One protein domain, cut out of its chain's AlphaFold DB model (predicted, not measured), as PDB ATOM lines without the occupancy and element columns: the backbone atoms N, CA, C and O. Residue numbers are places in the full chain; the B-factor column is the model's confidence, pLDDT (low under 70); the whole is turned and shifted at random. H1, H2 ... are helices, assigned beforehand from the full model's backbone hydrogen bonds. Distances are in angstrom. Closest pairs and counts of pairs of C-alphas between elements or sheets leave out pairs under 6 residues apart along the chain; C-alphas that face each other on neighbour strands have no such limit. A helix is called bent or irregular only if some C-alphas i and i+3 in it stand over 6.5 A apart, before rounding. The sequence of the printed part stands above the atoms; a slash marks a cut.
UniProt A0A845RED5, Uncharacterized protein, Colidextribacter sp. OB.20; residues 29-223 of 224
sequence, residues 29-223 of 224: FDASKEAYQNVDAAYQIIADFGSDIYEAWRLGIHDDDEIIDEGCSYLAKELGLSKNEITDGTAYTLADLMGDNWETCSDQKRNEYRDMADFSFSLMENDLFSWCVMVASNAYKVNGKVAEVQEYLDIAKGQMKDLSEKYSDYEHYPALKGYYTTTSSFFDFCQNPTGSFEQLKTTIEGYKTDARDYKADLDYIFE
ATOM      1  N   PHE A  29       6.154  20.900   1.568       93.06
ATOM      2  CA  PHE A  29       6.574  21.196   0.203       93.06
ATOM      3  C   PHE A  29       6.926  22.673   0.011       93.06
ATOM      4  O   PHE A  29       8.037  22.979  -0.410       93.06
ATOM      5  N   ASP A  30       6.027  23.582   0.397       93.00
ATOM      6  CA  ASP A  30       6.241  25.026   0.261       93.00
ATOM      7  C   ASP A  30       7.484  25.473   1.066       93.00
ATOM      8  O   ASP A  30       8.364  26.141   0.528       93.00
ATOM      9  N   ALA A  31       7.631  25.012   2.317       93.62
ATOM     10  CA  ALA A  31       8.807  25.313   3.144       93.62
ATOM     11  C   ALA A  31      10.113  24.737   2.565       93.62
ATOM     12  O   ALA A  31      11.171  25.359   2.656       93.62
ATOM     13  N   SER A  32      10.050  23.549   1.960       96.12
ATOM     14  CA  SER A  32      11.195  22.945   1.283       96.12
ATOM     15  C   SER A  32      11.586  23.705   0.017       96.12
ATOM     16  O   SER A  32      12.780  23.799  -0.265       96.12
ATOM     17  N   LYS A  33      10.612  24.238  -0.732       96.31
ATOM     18  CA  LYS A  33      10.842  25.041  -1.941       96.31
ATOM     19  C   LYS A  33      11.498  26.379  -1.593       96.31
ATOM     20  O   LYS A  33      12.447  26.771  -2.260       96.31
ATOM     21  N   GLU A  34      11.066  27.035  -0.516       96.88
ATOM     22  CA  GLU A  34      11.706  28.267  -0.025       96.88
ATOM     23  C   GLU A  34      13.164  28.034   0.404       96.88
ATOM     24  O   GLU A  34      14.049  28.816   0.054       96.88
ATOM     25  N   ALA A  35      13.436  26.944   1.130       98.06
ATOM     26  CA  ALA A  35      14.803  26.576   1.496       98.06
ATOM     27  C   ALA A  35      15.657  26.293   0.257       98.06
ATOM     28  O   ALA A  35      16.769  26.803   0.149       98.06
ATOM     29  N   TYR A  36      15.118  25.531  -0.698       98.19
ATOM     30  CA  TYR A  36      15.783  25.246  -1.966       98.19
ATOM     31  C   TYR A  36      16.178  26.521  -2.719       98.19
ATOM     32  O   TYR A  36      17.327  26.639  -3.127       98.19
ATOM     33  N   GLN A  37      15.272  27.493  -2.841       98.38
ATOM     34  CA  GLN A  37      15.540  28.758  -3.535       98.38
ATOM     35  C   GLN A  37      16.710  29.536  -2.922       98.38
ATOM     36  O   GLN A  37      17.511  30.106  -3.656       98.38
ATOM     37  N   ASN A  38      16.839  29.534  -1.591       98.69
ATOM     38  CA  ASN A  38      17.977  30.163  -0.919       98.69
ATOM     39  C   ASN A  38      19.283  29.388  -1.167       98.69
ATOM     40  O   ASN A  38      20.314  29.999  -1.433       98.69
ATOM     41  N   VAL A  39      19.252  28.048  -1.132       98.75
ATOM     42  CA  VAL A  39      20.440  27.239  -1.463       98.75
ATOM     43  C   VAL A  39      20.867  27.451  -2.917       98.75
ATOM     44  O   VAL A  39      22.058  27.604  -3.169       98.75
ATOM     45  N   ASP A  40      19.924  27.503  -3.860       98.56
ATOM     46  CA  ASP A  40      20.226  27.740  -5.277       98.56
ATOM     47  C   ASP A  40      20.783  29.152  -5.502       98.56
ATOM     48  O   ASP A  40      21.806  29.297  -6.163       98.56
ATOM     49  N   ALA A  41      20.203  30.183  -4.877       98.75
ATOM     50  CA  ALA A  41      20.730  31.549  -4.946       98.75
ATOM     51  C   ALA A  41      22.182  31.639  -4.442       98.75
ATOM     52  O   ALA A  41      23.033  32.226  -5.113       98.75
ATOM     53  N   ALA A  42      22.488  30.992  -3.311       98.81
ATOM     54  CA  ALA A  42      23.859  30.867  -2.824       98.81
ATOM     55  C   ALA A  42      24.752  30.137  -3.840       98.81
ATOM     56  O   ALA A  42      25.844  30.608  -4.163       98.81
ATOM     57  N   TYR A  43      24.289  29.000  -4.367       98.75
ATOM     58  CA  TYR A  43      25.048  28.181  -5.306       98.75
ATOM     59  C   TYR A  43      25.420  28.929  -6.588       98.75
ATOM     60  O   TYR A  43      26.561  28.796  -7.023       98.75
ATOM     61  N   GLN A  44      24.519  29.726  -7.174       98.44
ATOM     62  CA  GLN A  44      24.831  30.485  -8.394       98.44
ATOM     63  C   GLN A  44      26.041  31.408  -8.181       98.44
ATOM     64  O   GLN A  44      26.969  31.409  -8.986       98.44
ATOM     65  N   ILE A  45      26.089  32.112  -7.046       98.69
ATOM     66  CA  ILE A  45      27.218  32.986  -6.698       98.69
ATOM     67  C   ILE A  45      28.492  32.165  -6.454       98.69
ATOM     68  O   ILE A  45      29.567  32.532  -6.927       98.69
ATOM     69  N   ILE A  46      28.391  31.048  -5.726       98.62
ATOM     70  CA  ILE A  46      29.541  30.185  -5.411       98.62
ATOM     71  C   ILE A  46      30.109  29.529  -6.677       98.62
ATOM     72  O   ILE A  46      31.320  29.346  -6.782       98.62
ATOM     73  N   ALA A  47      29.266  29.172  -7.647       98.25
ATOM     74  CA  ALA A  47      29.697  28.561  -8.899       98.25
ATOM     75  C   ALA A  47      30.553  29.523  -9.737       98.25
ATOM     76  O   ALA A  47      31.592  29.103 -10.264       98.25
ATOM     77  N   ASP A  48      30.160  30.796  -9.807       98.19
ATOM     78  CA  ASP A  48      30.965  31.860 -10.413       98.19
ATOM     79  C   ASP A  48      32.249  32.076  -9.607       98.19
ATOM     80  O   ASP A  48      33.346  32.031 -10.164       98.19
ATOM     81  N   PHE A  49      32.134  32.161  -8.277       98.25
ATOM     82  CA  PHE A  49      33.274  32.354  -7.383       98.25
ATOM     83  C   PHE A  49      34.339  31.259  -7.544       98.25
ATOM     84  O   PHE A  49      35.518  31.543  -7.743       98.25
ATOM     85  N   GLY A  50      33.940  29.989  -7.521       97.50
ATOM     86  CA  GLY A  50      34.855  28.875  -7.741       97.50
ATOM     87  C   GLY A  50      35.496  28.902  -9.129       97.50
ATOM     88  O   GLY A  50      36.679  28.594  -9.255       97.50
ATOM     89  N   SER A  51      34.750  29.297 -10.165       97.25
ATOM     90  CA  SER A  51      35.293  29.416 -11.526       97.25
ATOM     91  C   SER A  51      36.362  30.505 -11.609       97.25
ATOM     92  O   SER A  51      37.441  30.243 -12.136       97.25
ATOM     93  N   ASP A  52      36.103  31.670 -11.012       98.12
ATOM     94  CA  ASP A  52      37.057  32.778 -10.974       98.12
ATOM     95  C   ASP A  52      38.313  32.432 -10.164       98.12
ATOM     96  O   ASP A  52      39.413  32.806 -10.557       98.12
ATOM     97  N   ILE A  53      38.194  31.674  -9.066       96.81
ATOM     98  CA  ILE A  53      39.361  31.199  -8.299       96.81
ATOM     99  C   ILE A  53      40.241  30.271  -9.139       96.81
ATOM    100  O   ILE A  53      41.467  30.401  -9.124       96.81
ATOM    101  N   TYR A  54      39.635  29.330  -9.869       96.00
ATOM    102  CA  TYR A  54      40.387  28.445 -10.759       96.00
ATOM    103  C   TYR A  54      41.087  29.231 -11.871       96.00
ATOM    104  O   TYR A  54      42.271  29.003 -12.127       96.00
ATOM    105  N   GLU A  55      40.375  30.164 -12.499       97.50
ATOM    106  CA  GLU A  55      40.920  30.957 -13.595       97.50
ATOM    107  C   GLU A  55      42.012  31.917 -13.109       97.50
ATOM    108  O   GLU A  55      43.088  31.947 -13.698       97.50
ATOM    109  N   ALA A  56      41.832  32.595 -11.972       97.12
ATOM    110  CA  ALA A  56      42.863  33.438 -11.363       97.12
ATOM    111  C   ALA A  56      44.155  32.656 -11.080       97.12
ATOM    112  O   ALA A  56      45.257  33.161 -11.301       97.12
ATOM    113  N   TRP A  57      44.028  31.403 -10.636       95.81
ATOM    114  CA  TRP A  57      45.179  30.519 -10.470       95.81
ATOM    115  C   TRP A  57      45.835  30.200 -11.819       95.81
ATOM    116  O   TRP A  57      47.053  30.326 -11.943       95.81
ATOM    117  N   ARG A  58      45.049  29.804 -12.834       96.44
ATOM    118  CA  ARG A  58      45.552  29.491 -14.184       96.44
ATOM    119  C   ARG A  58      46.342  30.669 -14.750       96.44
ATOM    120  O   ARG A  58      47.462  30.467 -15.213       96.44
ATOM    121  N   LEU A  59      45.759  31.863 -14.686       96.69
ATOM    122  CA  LEU A  59      46.348  33.111 -15.162       96.69
ATOM    123  C   LEU A  59      47.700  33.345 -14.477       96.69
ATOM    124  O   LEU A  59      48.710  33.470 -15.156       96.69
ATOM    125  N   GLY A  60      47.766  33.277 -13.144       94.81
ATOM    126  CA  GLY A  60      49.024  33.492 -12.417       94.81
ATOM    127  C   GLY A  60      50.110  32.421 -12.614       94.81
ATOM    128  O   GLY A  60      51.209  32.596 -12.099       94.81
ATOM    129  N   ILE A  61      49.821  31.312 -13.311       94.00
ATOM    130  CA  ILE A  61      50.817  30.306 -13.733       94.00
ATOM    131  C   ILE A  61      51.229  30.493 -15.198       94.00
ATOM    132  O   ILE A  61      52.371  30.196 -15.549       94.00
ATOM    133  N   HIS A  62      50.285  30.853 -16.066       95.56
ATOM    134  CA  HIS A  62      50.431  30.718 -17.518       95.56
ATOM    135  C   HIS A  62      50.482  32.042 -18.281       95.56
ATOM    136  O   HIS A  62      50.924  32.035 -19.428       95.56
ATOM    137  N   ASP A  63      50.041  33.126 -17.650       96.19
ATOM    138  CA  ASP A  63      49.853  34.452 -18.235       96.19
ATOM    139  C   ASP A  63      50.529  35.498 -17.309       96.19
ATOM    140  O   ASP A  63      49.959  36.539 -16.977       96.19
ATOM    141  N   ASP A  64      51.706  35.157 -16.768       92.00
ATOM    142  CA  ASP A  64      52.421  35.943 -15.758       92.00
ATOM    143  C   ASP A  64      52.898  37.296 -16.292       92.00
ATOM    144  O   ASP A  64      52.665  38.316 -15.641       92.00
ATOM    145  N   ASP A  65      53.485  37.316 -17.489       95.06
ATOM    146  CA  ASP A  65      53.913  38.541 -18.174       95.06
ATOM    147  C   ASP A  65      52.740  39.528 -18.345       95.06
ATOM    148  O   ASP A  65      52.847  40.702 -17.982       95.06
ATOM    149  N   GLU A  66      51.582  39.062 -18.830       97.06
ATOM    150  CA  GLU A  66      50.398  39.908 -19.013       97.06
ATOM    151  C   GLU A  66      49.845  40.444 -17.686       97.06
ATOM    152  O   GLU A  66      49.450  41.610 -17.598       97.06
ATOM    153  N   ILE A  67      49.833  39.629 -16.625       95.31
ATOM    154  CA  ILE A  67      49.400  40.074 -15.291       95.31
ATOM    155  C   ILE A  67      50.356  41.122 -14.723       95.31
ATOM    156  O   ILE A  67      49.902  42.078 -14.095       95.31
ATOM    157  N   ILE A  68      51.665  40.959 -14.913       95.50
ATOM    158  CA  ILE A  68      52.663  41.917 -14.425       95.50
ATOM    159  C   ILE A  68      52.530  43.257 -15.161       95.50
ATOM    160  O   ILE A  68      52.653  44.307 -14.525       95.50
ATOM    161  N   ASP A  69      52.236  43.232 -16.462       95.69
ATOM    162  CA  ASP A  69      52.113  44.434 -17.294       95.69
ATOM    163  C   ASP A  69      50.775  45.174 -17.105       95.69
ATOM    164  O   ASP A  69      50.741  46.408 -17.054       95.69
ATOM    165  N   GLU A  70      49.656  44.449 -17.012       96.38
ATOM    166  CA  GLU A  70      48.298  45.018 -17.015       96.38
ATOM    167  C   GLU A  70      47.571  44.944 -15.654       96.38
ATOM    168  O   GLU A  70      46.524  45.584 -15.470       96.38
ATOM    169  N   GLY A  71      48.106  44.186 -14.692       96.31
ATOM    170  CA  GLY A  71      47.655  44.131 -13.300       96.31
ATOM    171  C   GLY A  71      46.179  43.773 -13.136       96.31
ATOM    172  O   GLY A  71      45.654  42.813 -13.712       96.31
ATOM    173  N   CYS A  72      45.464  44.591 -12.360       97.88
ATOM    174  CA  CYS A  72      44.037  44.416 -12.096       97.88
ATOM    175  C   CYS A  72      43.186  44.436 -13.376       97.88
ATOM    176  O   CYS A  72      42.089  43.878 -13.386       97.88
ATOM    177  N   SER A  73      43.651  45.096 -14.445       97.88
ATOM    178  CA  SER A  73      42.911  45.177 -15.709       97.88
ATOM    179  C   SER A  73      42.864  43.835 -16.436       97.88
ATOM    180  O   SER A  73      41.817  43.493 -16.985       97.88
ATOM    181  N   TYR A  74      43.963  43.074 -16.418       97.94
ATOM    182  CA  TYR A  74      44.024  41.767 -17.072       97.94
ATOM    183  C   TYR A  74      43.150  40.746 -16.351       97.94
ATOM    184  O   TYR A  74      42.295  40.121 -16.971       97.94
ATOM    185  N   LEU A  75      43.263  40.665 -15.020       97.31
ATOM    186  CA  LEU A  75      42.392  39.797 -14.223       97.31
ATOM    187  C   LEU A  75      40.911  40.123 -14.448       97.31
ATOM    188  O   LEU A  75      40.121  39.229 -14.713       97.31
ATOM    189  N   ALA A  76      40.519  41.396 -14.423       97.81
ATOM    190  CA  ALA A  76      39.121  41.776 -14.643       97.81
ATOM    191  C   ALA A  76      38.596  41.479 -16.061       97.81
ATOM    192  O   ALA A  76      37.388  41.463 -16.279       97.81
ATOM    193  N   LYS A  77      39.482  41.296 -17.045       97.44
ATOM    194  CA  LYS A  77      39.105  40.927 -18.415       97.44
ATOM    195  C   LYS A  77      38.780  39.438 -18.538       97.44
ATOM    196  O   LYS A  77      37.922  39.083 -19.343       97.44
ATOM    197  N   GLU A  78      39.469  38.603 -17.769       97.94
ATOM    198  CA  GLU A  78      39.357  37.142 -17.835       97.94
ATOM    199  C   GLU A  78      38.418  36.567 -16.758       97.94
ATOM    200  O   GLU A  78      37.874  35.478 -16.932       97.94
ATOM    201  N   LEU A  79      38.182  37.305 -15.669       97.75
ATOM    202  CA  LEU A  79      37.302  36.912 -14.565       97.75
ATOM    203  C   LEU A  79      35.909  37.548 -14.672       97.75
ATOM    204  O   LEU A  79      35.717  38.596 -15.289       97.75
ATOM    205  N   GLY A  80      34.934  36.970 -13.971       96.75
ATOM    206  CA  GLY A  80      33.578  37.508 -13.801       96.75
ATOM    207  C   GLY A  80      33.474  38.737 -12.882       96.75
ATOM    208  O   GLY A  80      32.411  38.989 -12.309       96.75
ATOM    209  N   LEU A  81      34.560  39.497 -12.711       98.12
ATOM    210  CA  LEU A  81      34.697  40.609 -11.768       98.12
ATOM    211  C   LEU A  81      35.133  41.886 -12.487       98.12
ATOM    212  O   LEU A  81      35.986  41.873 -13.369       98.12
ATOM    213  N   SER A  82      34.588  43.029 -12.077       98.44
ATOM    214  CA  SER A  82      35.006  44.324 -12.613       98.44
ATOM    215  C   SER A  82      36.405  44.724 -12.135       98.44
ATOM    216  O   SER A  82      36.869  44.317 -11.069       98.44
ATOM    217  N   LYS A  83      37.058  45.632 -12.874       98.38
ATOM    218  CA  LYS A  83      38.362  46.184 -12.469       98.38
ATOM    219  C   LYS A  83      38.325  46.794 -11.066       98.38
ATOM    220  O   LYS A  83      39.286  46.635 -10.319       98.38
ATOM    221  N   ASN A  84      37.239  47.476 -10.703       98.44
ATOM    222  CA  ASN A  84      37.108  48.073  -9.373       98.44
ATOM    223  C   ASN A  84      37.034  46.998  -8.285       98.44
ATOM    224  O   ASN A  84      37.718  47.131  -7.279       98.44
ATOM    225  N   GLU A  85      36.276  45.921  -8.508       98.62
ATOM    226  CA  GLU A  85      36.198  44.797  -7.564       98.62
ATOM    227  C   GLU A  85      37.555  44.113  -7.389       98.62
ATOM    228  O   GLU A  85      37.964  43.854  -6.261       98.62
ATOM    229  N   ILE A  86      38.289  43.888  -8.483       98.69
ATOM    230  CA  ILE A  86      39.652  43.347  -8.418       98.69
ATOM    231  C   ILE A  86      40.586  44.311  -7.678       98.69
ATOM    232  O   ILE A  86      41.325  43.883  -6.801       98.69
ATOM    233  N   THR A  87      40.525  45.611  -7.973       98.69
ATOM    234  CA  THR A  87      41.356  46.631  -7.304       98.69
ATOM    235  C   THR A  87      41.079  46.677  -5.800       98.69
ATOM    236  O   THR A  87      42.013  46.740  -5.001       98.69
ATOM    237  N   ASP A  88      39.809  46.613  -5.399       98.31
ATOM    238  CA  ASP A  88      39.397  46.561  -3.996       98.31
ATOM    239  C   ASP A  88      39.834  45.251  -3.319       98.31
ATOM    240  O   ASP A  88      40.316  45.285  -2.186       98.31
ATOM    241  N   GLY A  89      39.746  44.115  -4.017       98.12
ATOM    242  CA  GLY A  89      40.274  42.830  -3.553       98.12
ATOM    243  C   GLY A  89      41.791  42.855  -3.344       98.12
ATOM    244  O   GLY A  89      42.288  42.409  -2.305       98.12
ATOM    245  N   THR A  90      42.543  43.449  -4.272       98.44
ATOM    246  CA  THR A  90      43.992  43.655  -4.140       98.44
ATOM    247  C   THR A  90      44.319  44.569  -2.967       98.44
ATOM    248  O   THR A  90      45.168  44.234  -2.141       98.44
ATOM    249  N   ALA A  91      43.616  45.694  -2.843       98.44
ATOM    250  CA  ALA A  91      43.825  46.645  -1.759       98.44
ATOM    251  C   ALA A  91      43.536  46.024  -0.381       98.44
ATOM    252  O   ALA A  91      44.307  46.225   0.558       98.44
ATOM    253  N   TYR A  92      42.471  45.226  -0.275       98.00
ATOM    254  CA  TYR A  92      42.166  44.441   0.920       98.00
ATOM    255  C   TYR A  92      43.298  43.463   1.250       98.00
ATOM    256  O   TYR A  92      43.743  43.397   2.394       98.00
ATOM    257  N   THR A  93      43.797  42.735   0.246       97.19
ATOM    258  CA  THR A  93      44.872  41.746   0.428       97.19
ATOM    259  C   THR A  93      46.159  42.415   0.923       97.19
ATOM    260  O   THR A  93      46.802  41.926   1.848       97.19
ATOM    261  N   LEU A  94      46.514  43.576   0.360       97.44
ATOM    262  CA  LEU A  94      47.657  44.372   0.811       97.44
ATOM    263  C   LEU A  94      47.491  44.880   2.247       97.44
ATOM    264  O   LEU A  94      48.456  44.861   3.010       97.44
ATOM    265  N   ALA A  95      46.292  45.330   2.625       97.31
ATOM    266  CA  ALA A  95      46.018  45.765   3.992       97.31
ATOM    267  C   ALA A  95      46.242  44.626   4.994       97.31
ATOM    268  O   ALA A  95      46.965  44.814   5.973       97.31
ATOM    269  N   ASP A  96      45.710  43.437   4.701       94.88
ATOM    270  CA  ASP A  96      45.863  42.250   5.547       94.88
ATOM    271  C   ASP A  96      47.340  41.846   5.707       94.88
ATOM    272  O   ASP A  96      47.820  41.672   6.829       94.88
ATOM    273  N   LEU A  97      48.110  41.828   4.609       94.00
ATOM    274  CA  LEU A  97      49.555  41.556   4.643       94.00
ATOM    275  C   LEU A  97      50.347  42.559   5.490       94.00
ATOM    276  O   LEU A  97      51.352  42.203   6.109       94.00
ATOM    277  N   MET A  98      49.908  43.816   5.518       93.94
ATOM    278  CA  MET A  98      50.546  44.884   6.290       93.94
ATOM    279  C   MET A  98      50.048  44.940   7.743       93.94
ATOM    280  O   MET A  98      50.543  45.757   8.523       93.94
ATOM    281  N   GLY A  99      49.116  44.061   8.125       95.00
ATOM    282  CA  GLY A  99      48.534  43.985   9.465       95.00
ATOM    283  C   GLY A  99      47.452  45.031   9.744       95.00
ATOM    284  O   GLY A  99      47.083  45.224  10.905       95.00
ATOM    285  N   ASP A 100      46.941  45.697   8.708       96.12
ATOM    286  CA  ASP A 100      45.873  46.683   8.817       96.12
ATOM    287  C   ASP A 100      44.501  46.006   8.688       96.12
ATOM    288  O   ASP A 100      44.212  45.277   7.741       96.12
ATOM    289  N   ASN A 101      43.600  46.291   9.630       94.75
ATOM    290  CA  ASN A 101      42.229  45.792   9.563       94.75
ATOM    291  C   ASN A 101      41.405  46.645   8.589       94.75
ATOM    292  O   ASN A 101      41.007  47.766   8.933       94.75
ATOM    293  N   TRP A 102      41.110  46.080   7.414       94.50
ATOM    294  CA  TRP A 102      40.353  46.727   6.339       94.50
ATOM    295  C   TRP A 102      39.046  47.368   6.809       94.50
ATOM    296  O   TRP A 102      38.748  48.487   6.404       94.50
ATOM    297  N   GLU A 103      38.296  46.722   7.705       92.69
ATOM    298  CA  GLU A 103      36.987  47.201   8.180       92.69
ATOM    299  C   GLU A 103      37.084  48.482   9.015       92.69
ATOM    300  O   GLU A 103      36.127  49.250   9.113       92.69
ATOM    301  N   THR A 104      38.250  48.733   9.610       94.62
ATOM    302  CA  THR A 104      38.464  49.843  10.552       94.62
ATOM    303  C   THR A 104      39.504  50.858  10.090       94.62
ATOM    304  O   THR A 104      39.623  51.921  10.703       94.62
ATOM    305  N   CYS A 105      40.262  50.562   9.029       94.00
ATOM    306  CA  CYS A 105      41.254  51.486   8.495       94.00
ATOM    307  C   CYS A 105      40.584  52.665   7.768       94.00
ATOM    308  O   CYS A 105      39.448  52.584   7.299       94.00
ATOM    309  N   SER A 106      41.279  53.805   7.725       96.19
ATOM    310  CA  SER A 106      40.733  55.031   7.138       96.19
ATOM    311  C   SER A 106      40.614  54.927   5.617       96.19
ATOM    312  O   SER A 106      41.393  54.232   4.965       96.19
ATOM    313  N   ASP A 107      39.707  55.704   5.023       96.38
ATOM    314  CA  ASP A 107      39.573  55.757   3.561       96.38
ATOM    315  C   ASP A 107      40.860  56.222   2.870       96.38
ATOM    316  O   ASP A 107      41.183  55.745   1.785       96.38
ATOM    317  N   GLN A 108      41.635  57.100   3.519       97.12
ATOM    318  CA  GLN A 108      42.965  57.472   3.033       97.12
ATOM    319  C   GLN A 108      43.867  56.237   2.922       97.12
ATOM    320  O   GLN A 108      44.483  56.033   1.881       97.12
ATOM    321  N   LYS A 109      43.906  55.393   3.960       96.38
ATOM    322  CA  LYS A 109      44.721  54.176   3.970       96.38
ATOM    323  C   LYS A 109      44.262  53.178   2.905       96.38
ATOM    324  O   LYS A 109      45.087  52.625   2.188       96.38
ATOM    325  N   ARG A 110      42.949  52.994   2.747       97.56
ATOM    326  CA  ARG A 110      42.384  52.146   1.683       97.56
ATOM    327  C   ARG A 110      42.769  52.651   0.292       97.56
ATOM    328  O   ARG A 110      43.113  51.847  -0.564       97.56
ATOM    329  N   ASN A 111      42.753  53.966   0.071       98.06
ATOM    330  CA  ASN A 111      43.173  54.555  -1.202       98.06
ATOM    331  C   ASN A 111      44.672  54.376  -1.462       98.06
ATOM    332  O   ASN A 111      45.029  54.035  -2.581       98.06
ATOM    333  N   GLU A 112      45.530  54.492  -0.441       98.00
ATOM    334  CA  GLU A 112      46.960  54.161  -0.577       98.00
ATOM    335  C   GLU A 112      47.155  52.716  -1.070       98.00
ATOM    336  O   GLU A 112      47.969  52.471  -1.956       98.00
ATOM    337  N   TYR A 113      46.377  51.758  -0.554       98.25
ATOM    338  CA  TYR A 113      46.436  50.371  -1.022       98.25
ATOM    339  C   TYR A 113      45.904  50.181  -2.446       98.25
ATOM    340  O   TYR A 113      46.479  49.401  -3.202       98.25
ATOM    341  N   ARG A 114      44.849  50.906  -2.839       98.38
ATOM    342  CA  ARG A 114      44.353  50.903  -4.226       98.38
ATOM    343  C   ARG A 114      45.387  51.459  -5.197       98.38
ATOM    344  O   ARG A 114      45.596  50.873  -6.252       98.38
ATOM    345  N   ASP A 115      46.074  52.535  -4.821       98.06
ATOM    346  CA  ASP A 115      47.138  53.137  -5.633       98.06
ATOM    347  C   ASP A 115      48.332  52.178  -5.814       98.06
ATOM    348  O   ASP A 115      49.047  52.248  -6.812       98.06
ATOM    349  N   MET A 116      48.533  51.253  -4.869       97.00
ATOM    350  CA  MET A 116      49.554  50.202  -4.934       97.00
ATOM    351  C   MET A 116      49.091  48.920  -5.646       97.00
ATOM    352  O   MET A 116      49.911  48.020  -5.833       97.00
ATOM    353  N   ALA A 117      47.815  48.810  -6.029       97.81
ATOM    354  CA  ALA A 117      47.222  47.549  -6.467       97.81
ATOM    355  C   ALA A 117      47.933  46.955  -7.692       97.81
ATOM    356  O   ALA A 117      48.412  45.828  -7.618       97.81
ATOM    357  N   ASP A 118      48.088  47.709  -8.782       97.56
ATOM    358  CA  ASP A 118      48.744  47.189  -9.992       97.56
ATOM    359  C   ASP A 118      50.232  46.870  -9.739       97.56
ATOM    360  O   ASP A 118      50.721  45.811 -10.122       97.56
ATOM    361  N   PHE A 119      50.945  47.721  -8.992       96.38
ATOM    362  CA  PHE A 119      52.358  47.486  -8.659       96.38
ATOM    363  C   PHE A 119      52.577  46.231  -7.796       96.38
ATOM    364  O   PHE A 119      53.642  45.614  -7.846       96.38
ATOM    365  N   SER A 120      51.579  45.833  -7.003       96.94
ATOM    366  CA  SER A 120      51.692  44.655  -6.144       96.94
ATOM    367  C   SER A 120      51.882  43.349  -6.919       96.94
ATOM    368  O   SER A 120      52.534  42.450  -6.398       96.94
ATOM    369  N   PHE A 121      51.406  43.253  -8.165       96.81
ATOM    370  CA  PHE A 121      51.610  42.060  -8.992       96.81
ATOM    371  C   PHE A 121      53.094  41.839  -9.304       96.81
ATOM    372  O   PHE A 121      53.585  40.725  -9.149       96.81
ATOM    373  N   SER A 122      53.846  42.904  -9.606       96.31
ATOM    374  CA  SER A 122      55.303  42.819  -9.770       96.31
ATOM    375  C   SER A 122      56.023  42.507  -8.452       96.31
ATOM    376  O   SER A 122      57.018  41.791  -8.438       96.31
ATOM    377  N   LEU A 123      55.535  43.024  -7.316       95.31
ATOM    378  CA  LEU A 123      56.110  42.698  -6.001       95.31
ATOM    379  C   LEU A 123      55.940  41.217  -5.639       95.31
ATOM    380  O   LEU A 123      56.776  40.661  -4.925       95.31
ATOM    381  N   MET A 124      54.860  40.608  -6.121       95.94
ATOM    382  CA  MET A 124      54.465  39.239  -5.821       95.94
ATOM    383  C   MET A 124      54.800  38.261  -6.954       95.94
ATOM    384  O   MET A 124      54.304  37.143  -6.932       95.94
ATOM    385  N   GLU A 125      55.665  38.639  -7.902       95.06
ATOM    386  CA  GLU A 125      56.036  37.845  -9.090       95.06
ATOM    387  C   GLU A 125      56.405  36.388  -8.751       95.06
ATOM    388  O   GLU A 125      55.922  35.451  -9.381       95.06
ATOM    389  N   ASN A 126      57.193  36.168  -7.693       94.19
ATOM    390  CA  ASN A 126      57.620  34.816  -7.303       94.19
ATOM    391  C   ASN A 126      56.481  33.927  -6.768       94.19
ATOM    392  O   ASN A 126      56.624  32.707  -6.746       94.19
ATOM    393  N   ASP A 127      55.369  34.528  -6.339       94.00
ATOM    394  CA  ASP A 127      54.198  33.859  -5.763       94.00
ATOM    395  C   ASP A 127      52.908  34.273  -6.504       94.00
ATOM    396  O   ASP A 127      51.812  34.256  -5.930       94.00
ATOM    397  N   LEU A 128      53.026  34.652  -7.784       95.25
ATOM    398  CA  LEU A 128      51.982  35.360  -8.529       95.25
ATOM    399  C   LEU A 128      50.662  34.589  -8.592       95.25
ATOM    400  O   LEU A 128      49.594  35.172  -8.422       95.25
ATOM    401  N   PHE A 129      50.718  33.267  -8.758       93.94
ATOM    402  CA  PHE A 129      49.522  32.425  -8.736       93.94
ATOM    403  C   PHE A 129      48.783  32.501  -7.392       93.94
ATOM    404  O   PHE A 129      47.562  32.641  -7.366       93.94
ATOM    405  N   SER A 130      49.512  32.453  -6.270       93.31
ATOM    406  CA  SER A 130      48.914  32.558  -4.935       93.31
ATOM    407  C   SER A 130      48.345  33.955  -4.729       93.31
ATOM    408  O   SER A 130      47.259  34.107  -4.175       93.31
ATOM    409  N   TRP A 131      49.053  34.971  -5.228       96.19
ATOM    410  CA  TRP A 131      48.595  36.352  -5.209       96.19
ATOM    411  C   TRP A 131      47.271  36.534  -5.953       96.19
ATOM    412  O   TRP A 131      46.311  37.033  -5.368       96.19
ATOM    413  N   CYS A 132      47.169  36.054  -7.194       96.94
ATOM    414  CA  CYS A 132      45.952  36.168  -8.004       96.94
ATOM    415  C   CYS A 132      44.750  35.478  -7.345       96.94
ATOM    416  O   CYS A 132      43.651  36.030  -7.327       96.94
ATOM    417  N   VAL A 133      44.963  34.306  -6.738       95.69
ATOM    418  CA  VAL A 133      43.924  33.578  -5.992       95.69
ATOM    419  C   VAL A 133      43.442  34.370  -4.775       95.69
ATOM    420  O   VAL A 133      42.235  34.487  -4.557       95.69
ATOM    421  N   MET A 134      44.359  34.948  -3.992       95.75
ATOM    422  CA  MET A 134      43.996  35.785  -2.841       95.75
ATOM    423  C   MET A 134      43.232  37.039  -3.273       95.75
ATOM    424  O   MET A 134      42.219  37.370  -2.661       95.75
ATOM    425  N   VAL A 135      43.676  37.702  -4.345       97.19
ATOM    426  CA  VAL A 135      43.013  38.884  -4.913       97.19
ATOM    427  C   VAL A 135      41.581  38.558  -5.330       97.19
ATOM    428  O   VAL A 135      40.658  39.260  -4.918       97.19
ATOM    429  N   ALA A 136      41.374  37.479  -6.092       97.50
ATOM    430  CA  ALA A 136      40.042  37.057  -6.519       97.50
ATOM    431  C   ALA A 136      39.151  36.697  -5.315       97.50
ATOM    432  O   ALA A 136      38.020  37.175  -5.230       97.50
ATOM    433  N   SER A 137      39.666  35.943  -4.335       96.94
ATOM    434  CA  SER A 137      38.931  35.616  -3.100       96.94
ATOM    435  C   SER A 137      38.497  36.859  -2.326       96.94
ATOM    436  O   SER A 137      37.324  37.025  -1.973       96.94
ATOM    437  N   ASN A 138      39.420  37.797  -2.131       97.62
ATOM    438  CA  ASN A 138      39.144  39.020  -1.394       97.62
ATOM    439  C   ASN A 138      38.257  39.998  -2.178       97.62
ATOM    440  O   ASN A 138      37.502  40.741  -1.555       97.62
ATOM    441  N   ALA A 139      38.248  39.962  -3.513       98.31
ATOM    442  CA  ALA A 139      37.297  40.730  -4.318       98.31
ATOM    443  C   ALA A 139      35.845  40.304  -4.031       98.31
ATOM    444  O   ALA A 139      34.999  41.160  -3.772       98.31
ATOM    445  N   TYR A 140      35.573  38.994  -3.963       98.44
ATOM    446  CA  TYR A 140      34.265  38.451  -3.557       98.44
ATOM    447  C   TYR A 140      33.894  38.787  -2.105       98.44
ATOM    448  O   TYR A 140      32.715  38.887  -1.750       98.44
ATOM    449  N   LYS A 141      34.892  38.959  -1.234       96.88
ATOM    450  CA  LYS A 141      34.664  39.396   0.143       96.88
ATOM    451  C   LYS A 141      34.250  40.864   0.205       96.88
ATOM    452  O   LYS A 141      33.242  41.190   0.826       96.88
ATOM    453  N   VAL A 142      35.015  41.744  -0.441       96.94
ATOM    454  CA  VAL A 142      34.826  43.200  -0.356       96.94
ATOM    455  C   VAL A 142      33.608  43.674  -1.145       96.94
ATOM    456  O   VAL A 142      32.949  44.621  -0.722       96.94
ATOM    457  N   ASN A 143      33.252  43.006  -2.246       97.44
ATOM    458  CA  ASN A 143      32.042  43.339  -3.006       97.44
ATOM    459  C   ASN A 143      30.738  42.852  -2.340       97.44
ATOM    460  O   ASN A 143      29.655  43.117  -2.855       97.44
ATOM    461  N   GLY A 144      30.830  42.158  -1.200       97.81
ATOM    462  CA  GLY A 144      29.683  41.708  -0.413       97.81
ATOM    463  C   GLY A 144      29.090  40.363  -0.833       97.81
ATOM    464  O   GLY A 144      28.247  39.848  -0.102       97.81
ATOM    465  N   LYS A 145      29.551  39.738  -1.927       98.38
ATOM    466  CA  LYS A 145      29.027  38.438  -2.387       98.38
ATOM    467  C   LYS A 145      29.233  37.326  -1.354       98.38
ATOM    468  O   LYS A 145      28.351  36.494  -1.173       98.38
ATOM    469  N   VAL A 146      30.356  37.324  -0.626       98.25
ATOM    470  CA  VAL A 146      30.586  36.380   0.491       98.25
ATOM    471  C   VAL A 146      29.540  36.556   1.596       98.25
ATOM    472  O   VAL A 146      29.020  35.569   2.112       98.25
ATOM    473  N   ALA A 147      29.204  37.799   1.953       98.38
ATOM    474  CA  ALA A 147      28.195  38.072   2.975       98.38
ATOM    475  C   ALA A 147      26.786  37.674   2.506       98.38
ATOM    476  O   ALA A 147      26.036  37.078   3.274       98.38
ATOM    477  N   GLU A 148      26.459  37.942   1.240       98.62
ATOM    478  CA  GLU A 148      25.191  37.546   0.619       98.62
ATOM    479  C   GLU A 148      25.018  36.018   0.594       98.62
ATOM    480  O   GLU A 148      23.981  35.498   1.007       98.62
ATOM    481  N   VAL A 149      26.054  35.273   0.194       98.75
ATOM    482  CA  VAL A 149      26.043  33.800   0.229       98.75
ATOM    483  C   VAL A 149      25.821  33.281   1.649       98.75
ATOM    484  O   VAL A 149      25.003  32.381   1.853       98.75
ATOM    485  N   GLN A 150      26.520  33.847   2.636       98.62
ATOM    486  CA  GLN A 150      26.367  33.454   4.036       98.62
ATOM    487  C   GLN A 150      24.930  33.683   4.530       98.62
ATOM    488  O   GLN A 150      24.367  32.808   5.188       98.62
ATOM    489  N   GLU A 151      24.313  34.812   4.171       98.69
ATOM    490  CA  GLU A 151      22.920  35.116   4.513       98.69
ATOM    491  C   GLU A 151      21.950  34.086   3.919       98.69
ATOM    492  O   GLU A 151      21.142  33.510   4.655       98.69
ATOM    493  N   TYR A 152      22.063  33.781   2.621       98.81
ATOM    494  CA  TYR A 152      21.228  32.762   1.979       98.81
ATOM    495  C   TYR A 152      21.381  31.386   2.643       98.81
ATOM    496  O   TYR A 152      20.382  30.714   2.925       98.81
ATOM    497  N   LEU A 153      22.614  30.964   2.938       98.75
ATOM    498  CA  LEU A 153      22.873  29.678   3.589       98.75
ATOM    499  C   LEU A 153      22.337  29.636   5.027       98.75
ATOM    500  O   LEU A 153      21.809  28.603   5.448       98.75
ATOM    501  N   ASP A 154      22.417  30.730   5.783       98.69
ATOM    502  CA  ASP A 154      21.881  30.793   7.145       98.69
ATOM    503  C   ASP A 154      20.346  30.767   7.164       98.69
ATOM    504  O   ASP A 154      19.753  30.038   7.973       98.69
ATOM    505  N   ILE A 155      19.697  31.480   6.238       98.56
ATOM    506  CA  ILE A 155      18.240  31.431   6.047       98.56
ATOM    507  C   ILE A 155      17.807  30.004   5.690       98.56
ATOM    508  O   ILE A 155      16.948  29.434   6.374       98.56
ATOM    509  N   ALA A 156      18.449  29.393   4.687       98.50
ATOM    510  CA  ALA A 156      18.154  28.028   4.257       98.50
ATOM    511  C   ALA A 156      18.315  27.025   5.407       98.50
ATOM    512  O   ALA A 156      17.438  26.192   5.645       98.50
ATOM    513  N   LYS A 157      19.400  27.131   6.184       98.31
ATOM    514  CA  LYS A 157      19.653  26.275   7.352       98.31
ATOM    515  C   LYS A 157      18.549  26.394   8.399       98.31
ATOM    516  O   LYS A 157      18.122  25.378   8.956       98.31
ATOM    517  N   GLY A 158      18.084  27.615   8.669       97.88
ATOM    518  CA  GLY A 158      16.960  27.877   9.567       97.88
ATOM    519  C   GLY A 158      15.671  27.214   9.082       97.88
ATOM    520  O   GLY A 158      15.038  26.472   9.834       97.88
ATOM    521  N   GLN A 159      15.327  27.403   7.807       97.50
ATOM    522  CA  GLN A 159      14.145  26.797   7.183       97.50
ATOM    523  C   GLN A 159      14.213  25.263   7.186       97.50
ATOM    524  O   GLN A 159      13.236  24.594   7.522       97.50
ATOM    525  N   MET A 160      15.377  24.688   6.878       97.19
ATOM    526  CA  MET A 160      15.600  23.242   6.887       97.19
ATOM    527  C   MET A 160      15.500  22.640   8.288       97.19
ATOM    528  O   MET A 160      14.943  21.551   8.451       97.19
ATOM    529  N   LYS A 161      16.000  23.341   9.311       96.25
ATOM    530  CA  LYS A 161      15.840  22.920  10.704       96.25
ATOM    531  C   LYS A 161      14.357  22.839  11.063       96.25
ATOM    532  O   LYS A 161      13.896  21.782  11.494       96.25
ATOM    533  N   ASP A 162      13.613  23.907  10.798       94.44
ATOM    534  CA  ASP A 162      12.169  23.978  11.025       94.44
ATOM    535  C   ASP A 162      11.402  22.877  10.275       94.44
ATOM    536  O   ASP A 162      10.502  22.249  10.842       94.44
ATOM    537  N   LEU A 163      11.766  22.622   9.015       94.12
ATOM    538  CA  LEU A 163      11.207  21.555   8.185       94.12
ATOM    539  C   LEU A 163      11.434  20.183   8.835       94.12
ATOM    540  O   LEU A 163      10.482  19.420   8.988       94.12
ATOM    541  N   SER A 164      12.659  19.901   9.288       93.00
ATOM    542  CA  SER A 164      13.021  18.621   9.913       93.00
ATOM    543  C   SER A 164      12.317  18.372  11.253       93.00
ATOM    544  O   SER A 164      11.970  17.233  11.568       93.00
ATOM    545  N   GLU A 165      12.056  19.429  12.029       93.31
ATOM    546  CA  GLU A 165      11.373  19.339  13.323       93.31
ATOM    547  C   GLU A 165       9.853  19.176  13.159       93.31
ATOM    548  O   GLU A 165       9.215  18.439  13.914       93.31
ATOM    549  N   LYS A 166       9.256  19.858  12.173       92.06
ATOM    550  CA  LYS A 166       7.797  19.879  11.951       92.06
ATOM    551  C   LYS A 166       7.305  18.740  11.050       92.06
ATOM    552  O   LYS A 166       6.143  18.343  11.172       92.06
ATOM    553  N   TYR A 167       8.167  18.233  10.167       90.50
ATOM    554  CA  TYR A 167       7.846  17.261   9.117       90.50
ATOM    555  C   TYR A 167       8.967  16.218   8.985       90.50
ATOM    556  O   TYR A 167       9.617  16.090   7.949       90.50
ATOM    557  N   SER A 168       9.212  15.472  10.062       87.44
ATOM    558  CA  SER A 168      10.323  14.513  10.161       87.44
ATOM    559  C   SER A 168      10.310  13.394   9.109       87.44
ATOM    560  O   SER A 168      11.330  12.748   8.893       87.44
ATOM    561  N   ASP A 169       9.156  13.128   8.500       88.44
ATOM    562  CA  ASP A 169       8.918  12.111   7.473       88.44
ATOM    563  C   ASP A 169       8.844  12.686   6.046       88.44
ATOM    564  O   ASP A 169       8.464  11.970   5.120       88.44
ATOM    565  N   TYR A 170       9.207  13.958   5.842       89.94
ATOM    566  CA  TYR A 170       9.184  14.588   4.523       89.94
ATOM    567  C   TYR A 170      10.227  13.968   3.576       89.94
ATOM    568  O   TYR A 170      11.437  14.101   3.772       89.94
ATOM    569  N   GLU A 171       9.745  13.300   2.527       90.62
ATOM    570  CA  GLU A 171      10.545  12.409   1.678       90.62
ATOM    571  C   GLU A 171      11.649  13.110   0.872       90.62
ATOM    572  O   GLU A 171      12.680  12.503   0.594       90.62
ATOM    573  N   HIS A 172      11.476  14.396   0.548       91.38
ATOM    574  CA  HIS A 172      12.432  15.163  -0.260       91.38
ATOM    575  C   HIS A 172      13.527  15.852   0.571       91.38
ATOM    576  O   HIS A 172      14.479  16.406   0.017       91.38
ATOM    577  N   TYR A 173      13.445  15.793   1.906       93.38
ATOM    578  CA  TYR A 173      14.441  16.401   2.795       93.38
ATOM    579  C   TYR A 173      15.889  15.921   2.548       93.38
ATOM    580  O   TYR A 173      16.796  16.756   2.601       93.38
ATOM    581  N   PRO A 174      16.166  14.629   2.262       95.00
ATOM    582  CA  PRO A 174      17.531  14.163   2.014       95.00
ATOM    583  C   PRO A 174      18.210  14.831   0.812       95.00
ATOM    584  O   PRO A 174      19.385  15.177   0.923       95.00
ATOM    585  N   ALA A 175      17.489  15.052  -0.293       95.62
ATOM    586  CA  ALA A 175      18.032  15.719  -1.480       95.62
ATOM    587  C   ALA A 175      18.366  17.188  -1.183       95.62
ATOM    588  O   ALA A 175      19.479  17.639  -1.447       95.62
ATOM    589  N   LEU A 176      17.454  17.904  -0.510       97.69
ATOM    590  CA  LEU A 176      17.684  19.283  -0.068       97.69
ATOM    591  C   LEU A 176      18.891  19.385   0.877       97.69
ATOM    592  O   LEU A 176      19.722  20.282   0.749       97.69
ATOM    593  N   LYS A 177      19.024  18.439   1.815       97.69
ATOM    594  CA  LYS A 177      20.170  18.376   2.729       97.69
ATOM    595  C   LYS A 177      21.483  18.109   2.001       97.69
ATOM    596  O   LYS A 177      22.495  18.713   2.367       97.69
ATOM    597  N   GLY A 178      21.470  17.223   1.009       98.12
ATOM    598  CA  GLY A 178      22.609  16.979   0.128       98.12
ATOM    599  C   GLY A 178      23.047  18.264  -0.561       98.12
ATOM    600  O   GLY A 178      24.184  18.697  -0.378       98.12
ATOM    601  N   TYR A 179      22.107  18.948  -1.218       98.56
ATOM    602  CA  TYR A 179      22.392  20.185  -1.939       98.56
ATOM    603  C   TYR A 179      22.954  21.292  -1.039       98.56
ATOM    604  O   TYR A 179      23.979  21.893  -1.362       98.56
ATOM    605  N   TYR A 180      22.344  21.514   0.132       98.69
ATOM    606  CA  TYR A 180      22.835  22.474   1.125       98.69
ATOM    607  C   TYR A 180      24.263  22.156   1.581       98.69
ATOM    608  O   TYR A 180      25.103  23.051   1.677       98.69
ATOM    609  N   THR A 181      24.546  20.881   1.869       98.50
ATOM    610  CA  THR A 181      25.852  20.452   2.389       98.50
ATOM    611  C   THR A 181      26.945  20.628   1.338       98.50
ATOM    612  O   THR A 181      28.008  21.163   1.659       98.50
ATOM    613  N   THR A 182      26.674  20.230   0.091       98.62
ATOM    614  CA  THR A 182      27.591  20.420  -1.039       98.62
ATOM    615  C   THR A 182      27.847  21.900  -1.291       98.62
ATOM    616  O   THR A 182      29.001  22.309  -1.367       98.62
ATOM    617  N   THR A 183      26.791  22.718  -1.337       98.69
ATOM    618  CA  THR A 183      26.898  24.166  -1.572       98.69
ATOM    619  C   THR A 183      27.689  24.860  -0.464       98.69
ATOM    620  O   THR A 183      28.607  25.621  -0.752       98.69
ATOM    621  N   SER A 184      27.415  24.535   0.804       98.50
ATOM    622  CA  SER A 184      28.161  25.092   1.944       98.50
ATOM    623  C   SER A 184      29.637  24.680   1.917       98.50
ATOM    624  O   SER A 184      30.514  25.508   2.124       98.50
ATOM    625  N   SER A 185      29.926  23.415   1.596       98.31
ATOM    626  CA  SER A 185      31.311  22.931   1.504       98.31
ATOM    627  C   SER A 185      32.071  23.578   0.345       98.31
ATOM    628  O   SER A 185      33.256  23.875   0.475       98.31
ATOM    629  N   PHE A 186      31.393  23.817  -0.781       98.31
ATOM    630  CA  PHE A 186      31.980  24.527  -1.911       98.31
ATOM    631  C   PHE A 186      32.283  25.988  -1.543       98.31
ATOM    632  O   PHE A 186      33.375  26.475  -1.821       98.31
ATOM    633  N   PHE A 187      31.376  26.661  -0.830       98.44
ATOM    634  CA  PHE A 187      31.612  28.013  -0.320       98.44
ATOM    635  C   PHE A 187      32.813  28.095   0.629       98.44
ATOM    636  O   PHE A 187      33.661  28.977   0.478       98.44
ATOM    637  N   ASP A 188      32.919  27.164   1.579       97.19
ATOM    638  CA  ASP A 188      34.058  27.083   2.502       97.19
ATOM    639  C   ASP A 188      35.381  26.900   1.740       97.19
ATOM    640  O   ASP A 188      36.387  27.537   2.068       97.19
ATOM    641  N   PHE A 189      35.366  26.072   0.689       96.19
ATOM    642  CA  PHE A 189      36.515  25.869  -0.187       96.19
ATOM    643  C   PHE A 189      36.895  27.139  -0.959       96.19
ATOM    644  O   PHE A 189      38.070  27.488  -0.992       96.19
ATOM    645  N   CYS A 190      35.933  27.858  -1.547       96.38
ATOM    646  CA  CYS A 190      36.203  29.093  -2.294       96.38
ATOM    647  C   CYS A 190      36.826  30.195  -1.426       96.38
ATOM    648  O   CYS A 190      37.670  30.946  -1.905       96.38
ATOM    649  N   GLN A 191      36.445  30.282  -0.149       93.81
ATOM    650  CA  GLN A 191      37.025  31.255   0.780       93.81
ATOM    651  C   GLN A 191      38.473  30.920   1.156       93.81
ATOM    652  O   GLN A 191      39.257  31.825   1.436       93.81
ATOM    653  N   ASN A 192      38.834  29.634   1.173       88.50
ATOM    654  CA  ASN A 192      40.158  29.158   1.572       88.50
ATOM    655  C   ASN A 192      40.631  28.028   0.641       88.50
ATOM    656  O   ASN A 192      40.716  26.870   1.070       88.50
ATOM    657  N   PRO A 193      40.930  28.329  -0.636       87.75
ATOM    658  CA  PRO A 193      41.333  27.309  -1.590       87.75
ATOM    659  C   PRO A 193      42.667  26.691  -1.166       87.75
ATOM    660  O   PRO A 193      43.617  27.383  -0.803       87.75
ATOM    661  N   THR A 194      42.746  25.362  -1.205       84.62
ATOM    662  CA  THR A 194      43.946  24.599  -0.834       84.62
ATOM    663  C   THR A 194      44.219  23.492  -1.850       84.62
ATOM    664  O   THR A 194      43.328  23.076  -2.590       84.62
ATOM    665  N   GLY A 195      45.458  22.993  -1.873       85.31
ATOM    666  CA  GLY A 195      45.898  21.932  -2.786       85.31
ATOM    667  C   GLY A 195      46.728  22.455  -3.959       85.31
ATOM    668  O   GLY A 195      47.155  23.605  -3.972       85.31
ATOM    669  N   SER A 196      47.015  21.583  -4.923       87.38
ATOM    670  CA  SER A 196      47.655  21.954  -6.189       87.38
ATOM    671  C   SER A 196      46.636  22.457  -7.217       87.38
ATOM    672  O   SER A 196      45.443  22.187  -7.096       87.38
ATOM    673  N   PHE A 197      47.111  23.110  -8.281       87.00
ATOM    674  CA  PHE A 197      46.268  23.580  -9.388       87.00
ATOM    675  C   PHE A 197      45.345  22.481  -9.964       87.00
ATOM    676  O   PHE A 197      44.134  22.666 -10.077       87.00
ATOM    677  N   GLU A 198      45.889  21.291 -10.244       88.25
ATOM    678  CA  GLU A 198      45.103  20.155 -10.761       88.25
ATOM    679  C   GLU A 198      44.095  19.606  -9.738       88.25
ATOM    680  O   GLU A 198      42.986  19.184 -10.089       88.25
ATOM    681  N   GLN A 199      44.459  19.624  -8.450       90.12
ATOM    682  CA  GLN A 199      43.549  19.229  -7.373       90.12
ATOM    683  C   GLN A 199      42.398  20.224  -7.237       90.12
ATOM    684  O   GLN A 199      41.260  19.800  -7.042       90.12
ATOM    685  N   LEU A 200      42.668  21.522  -7.382       89.81
ATOM    686  CA  LEU A 200      41.658  22.566  -7.288       89.81
ATOM    687  C   LEU A 200      40.619  22.435  -8.405       89.81
ATOM    688  O   LEU A 200      39.424  22.404  -8.114       89.81
ATOM    689  N   LYS A 201      41.063  22.234  -9.655       91.50
ATOM    690  CA  LYS A 201      40.166  21.947 -10.785       91.50
ATOM    691  C   LYS A 201      39.245  20.767 -10.486       91.50
ATOM    692  O   LYS A 201      38.030  20.867 -10.619       91.50
ATOM    693  N   THR A 202      39.836  19.651 -10.062       94.62
ATOM    694  CA  THR A 202      39.093  18.421  -9.760       94.62
ATOM    695  C   THR A 202      38.090  18.636  -8.626       94.62
ATOM    696  O   THR A 202      36.968  18.143  -8.694       94.62
ATOM    697  N   THR A 203      38.478  19.395  -7.600       95.19
ATOM    698  CA  THR A 203      37.641  19.681  -6.430       95.19
ATOM    699  C   THR A 203      36.443  20.556  -6.802       95.19
ATOM    700  O   THR A 203      35.312  20.213  -6.466       95.19
ATOM    701  N   ILE A 204      36.665  21.638  -7.554       95.44
ATOM    702  CA  ILE A 204      35.601  22.540  -8.023       95.44
ATOM    703  C   ILE A 204      34.625  21.807  -8.945       95.44
ATOM    704  O   ILE A 204      33.413  21.908  -8.761       95.44
ATOM    705  N   GLU A 205      35.128  21.039  -9.913       96.00
ATOM    706  CA  GLU A 205      34.269  20.264 -10.816       96.00
ATOM    707  C   GLU A 205      33.494  19.166 -10.078       96.00
ATOM    708  O   GLU A 205      32.343  18.887 -10.424       96.00
ATOM    709  N   GLY A 206      34.078  18.587  -9.023       97.62
ATOM    710  CA  GLY A 206      33.389  17.679  -8.108       97.62
ATOM    711  C   GLY A 206      32.204  18.356  -7.424       97.62
ATOM    712  O   GLY A 206      31.075  17.887  -7.554       97.62
ATOM    713  N   TYR A 207      32.427  19.511  -6.788       98.00
ATOM    714  CA  TYR A 207      31.347  20.276  -6.161       98.00
ATOM    715  C   TYR A 207      30.257  20.677  -7.156       98.00
ATOM    716  O   TYR A 207      29.074  20.525  -6.857       98.00
ATOM    717  N   LYS A 208      30.632  21.161  -8.348       97.69
ATOM    718  CA  LYS A 208      29.671  21.529  -9.398       97.69
ATOM    719  C   LYS A 208      28.848  20.330  -9.867       97.69
ATOM    720  O   LYS A 208      27.646  20.477 -10.076       97.69
ATOM    721  N   THR A 209      29.475  19.165 -10.012       97.94
ATOM    722  CA  THR A 209      28.803  17.923 -10.416       97.94
ATOM    723  C   THR A 209      27.805  17.469  -9.357       97.94
ATOM    724  O   THR A 209      26.628  17.314  -9.673       97.94
ATOM    725  N   ASP A 210      28.237  17.349  -8.102       97.69
ATOM    726  CA  ASP A 210      27.372  16.916  -6.998       97.69
ATOM    727  C   ASP A 210      26.197  17.885  -6.798       97.69
ATOM    728  O   ASP A 210      25.050  17.475  -6.617       97.69
ATOM    729  N   ALA A 211      26.468  19.191  -6.867       97.44
ATOM    730  CA  ALA A 211      25.453  20.232  -6.770       97.44
ATOM    731  C   ALA A 211      24.430  20.144  -7.909       97.44
ATOM    732  O   ALA A 211      23.231  20.226  -7.655       97.44
ATOM    733  N   ARG A 212      24.888  19.945  -9.150       96.69
ATOM    734  CA  ARG A 212      24.017  19.785 -10.319       96.69
ATOM    735  C   ARG A 212      23.112  18.567 -10.181       96.69
ATOM    736  O   ARG A 212      21.936  18.664 -10.519       96.69
ATOM    737  N   ASP A 213      23.644  17.448  -9.704       96.62
ATOM    738  CA  ASP A 213      22.879  16.210  -9.577       96.62
ATOM    739  C   ASP A 213      21.763  16.372  -8.525       96.62
ATOM    740  O   ASP A 213      20.605  16.070  -8.810       96.62
ATOM    741  N   TYR A 214      22.053  16.980  -7.365       97.06
ATOM    742  CA  TYR A 214      21.003  17.324  -6.395       97.06
ATOM    743  C   TYR A 214      20.012  18.367  -6.919       97.06
ATOM    744  O   TYR A 214      18.811  18.256  -6.667       97.06
ATOM    745  N   LYS A 215      20.499  19.389  -7.629       95.81
ATOM    746  CA  LYS A 215      19.656  20.440  -8.204       95.81
ATOM    747  C   LYS A 215      18.677  19.866  -9.224       95.81
ATOM    748  O   LYS A 215      17.513  20.233  -9.190       95.81
ATOM    749  N   ALA A 216      19.114  18.942 -10.081       95.25
ATOM    750  CA  ALA A 216      18.250  18.295 -11.066       95.25
ATOM    751  C   ALA A 216      17.097  17.520 -10.407       95.25
ATOM    752  O   ALA A 216      15.952  17.636 -10.845       95.25
ATOM    753  N   ASP A 217      17.378  16.786  -9.327       93.31
ATOM    754  CA  ASP A 217      16.345  16.085  -8.556       93.31
ATOM    755  C   ASP A 217      15.351  17.068  -7.917       93.31
ATOM    756  O   ASP A 217      14.139  16.855  -7.960       93.31
ATOM    757  N   LEU A 218      15.853  18.157  -7.326       94.75
ATOM    758  CA  LEU A 218      15.029  19.172  -6.663       94.75
ATOM    759  C   LEU A 218      14.202  19.992  -7.657       94.75
ATOM    760  O   LEU A 218      13.028  20.237  -7.393       94.75
ATOM    761  N   ASP A 219      14.771  20.363  -8.803       94.69
ATOM    762  CA  ASP A 219      14.051  21.023  -9.893       94.69
ATOM    763  C   ASP A 219      12.878  20.152 -10.348       94.69
ATOM    764  O   ASP A 219      11.753  20.638 -10.388       94.69
ATOM    765  N   TYR A 220      13.094  18.851 -10.564       92.69
ATOM    766  CA  TYR A 220      12.016  17.920 -10.908       92.69
ATOM    767  C   TYR A 220      10.936  17.810  -9.816       92.69
ATOM    768  O   TYR A 220       9.752  17.676 -10.118       92.69
ATOM    769  N   ILE A 221      11.313  17.870  -8.533       91.12
ATOM    770  CA  ILE A 221      10.355  17.848  -7.412       91.12
ATOM    771  C   ILE A 221       9.522  19.137  -7.363       91.12
ATOM    772  O   ILE A 221       8.339  19.085  -7.019       91.12
ATOM    773  N   PHE A 222      10.129  20.289  -7.657       91.25
ATOM    774  CA  PHE A 222       9.493  21.604  -7.538       91.25
ATOM    775  C   PHE A 222       8.918  22.158  -8.849       91.25
ATOM    776  O   PHE A 222       8.336  23.253  -8.814       91.25
ATOM    777  N   GLU A 223       9.067  21.421  -9.955       82.94
ATOM    778  CA  GLU A 223       8.387  21.640 -11.232       82.94
ATOM    779  C   GLU A 223       6.863  21.686 -11.016       82.94
ATOM    780  O   GLU A 223       6.285  20.860 -10.304       82.94
TER     781      GLU A 223
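Overview. This is residues 29 to 223 of the 224 residues of an uncharacterized protein of Colidextribacter sp. OB.20 (UniProt A0A845RED5). A long bundle of four helices, H1, H8, H9 and H10, has a head of shorter helices at one end; in the bundle H8 and H10 lie on opposite sides of the pair H1 and H9. H1 is the longest helix and reaches from the bundle into the head, where H7 runs back along its last part and crosses H4, with H2, H3, H5 and H6 round them and H5 farthest out. The printed part has 195 residues with ten named helices, H1 to H10 in order along the chain, and no named strand; the class is all helix. The whole is compact, with a radius of gyration of the C-alphas of 18.9 A, yet elongated in outline, with spans of 58 by 37 by 25 A.

Along the chain. H1, residues 29 to 62, begins with C-alpha 29 at (6.574, 21.196, 0.203), ends with C-alpha 62 at (50.431, 30.718, -17.518) and is 48.3 A long. The other bundle helices are H8, residues 145 to 166, 31.6 A; H9, residues 173 to 191, 27.1 A; and H10, residues 197 to 222, 36.9 A, ending with C-alpha 222 at (9.493, 21.604, -7.538). The remaining helices are H2, residues 64 to 70, H3, residues 72 to 78, H4, residues 83 to 97, 21.0 A, H5, residues 107 to 115, H6, residues 117 to 123, and H7, residues 125 to 142, 23.6 A. H7 is irregular, with C-alphas 126 and 129 8.6 A apart, and has a kink of 40 degrees near residue 132.

Arrangement. H1 is the hub and touches five helices. H1, H8, H9 and H10 form a bundle, up and down, each running against the one before it in the chain. With residues 31 to 46 alone H1 touches H8, opposite ways at a shallow tilt of 33 degrees, only just short of steep; the closest C-alphas, of Ala 35 and Ala 156, are 4.6 A apart. H1 and H9 touch and run the same way at a shallow tilt of 29 degrees, closest at the C-alphas of Gly 50 and Cys 190, 5.6 A. H1 and H10 touch, closest at the C-alphas of Gly 50 and Ile 204, 6.4 A. H8 and H9 form a helical hairpin, as do H9 and H10, while H8 and H10 are apart. With residues 49 to 61 alone H1 touches H7, opposite ways at a shallow tilt of 24 degrees; the C-alphas of Gly 60 and Phe 129, the closest, are 3.9 A apart. Residues 134 to 142 of H7 touch H4, only just about perpendicular at 71 degrees, with the closest C-alphas, of Gly 89 and Ala 139, 3.7 A apart. H4 also touches H3, at Lys 83 and Ala 76, C-alphas 5.0 A apart; H5, at Ala 91 and Tyr 113, 4.6 A; and H6, at Thr 90 and Ala 117, 5.6 A. H2 touches H6, closest at the C-alphas of Ile 68 and Ser 122, 5.4 A. Every O i to N i+4 pair is within hydrogen-bond range in H2, H3, H4, H5, H8, H9 and H10; the counts are 29 of 30 in H1, 12 of 14 in H7 and 1 of 3 in H6, where 4 of 4 O i to N i+3 pairs are within range.

Size, cuts and confidence. The two C-alphas farthest apart, of Asp 69 and Asp 169, are 59.4 A apart, while the first and last printed C-alphas are 11.6 A apart. The printed part has no cut and no long link; the links H4 to H5 and H8 to H9 are short, and the others are tight. The mean pLDDT of the printed part is 96.0, and no printed residue is under 70.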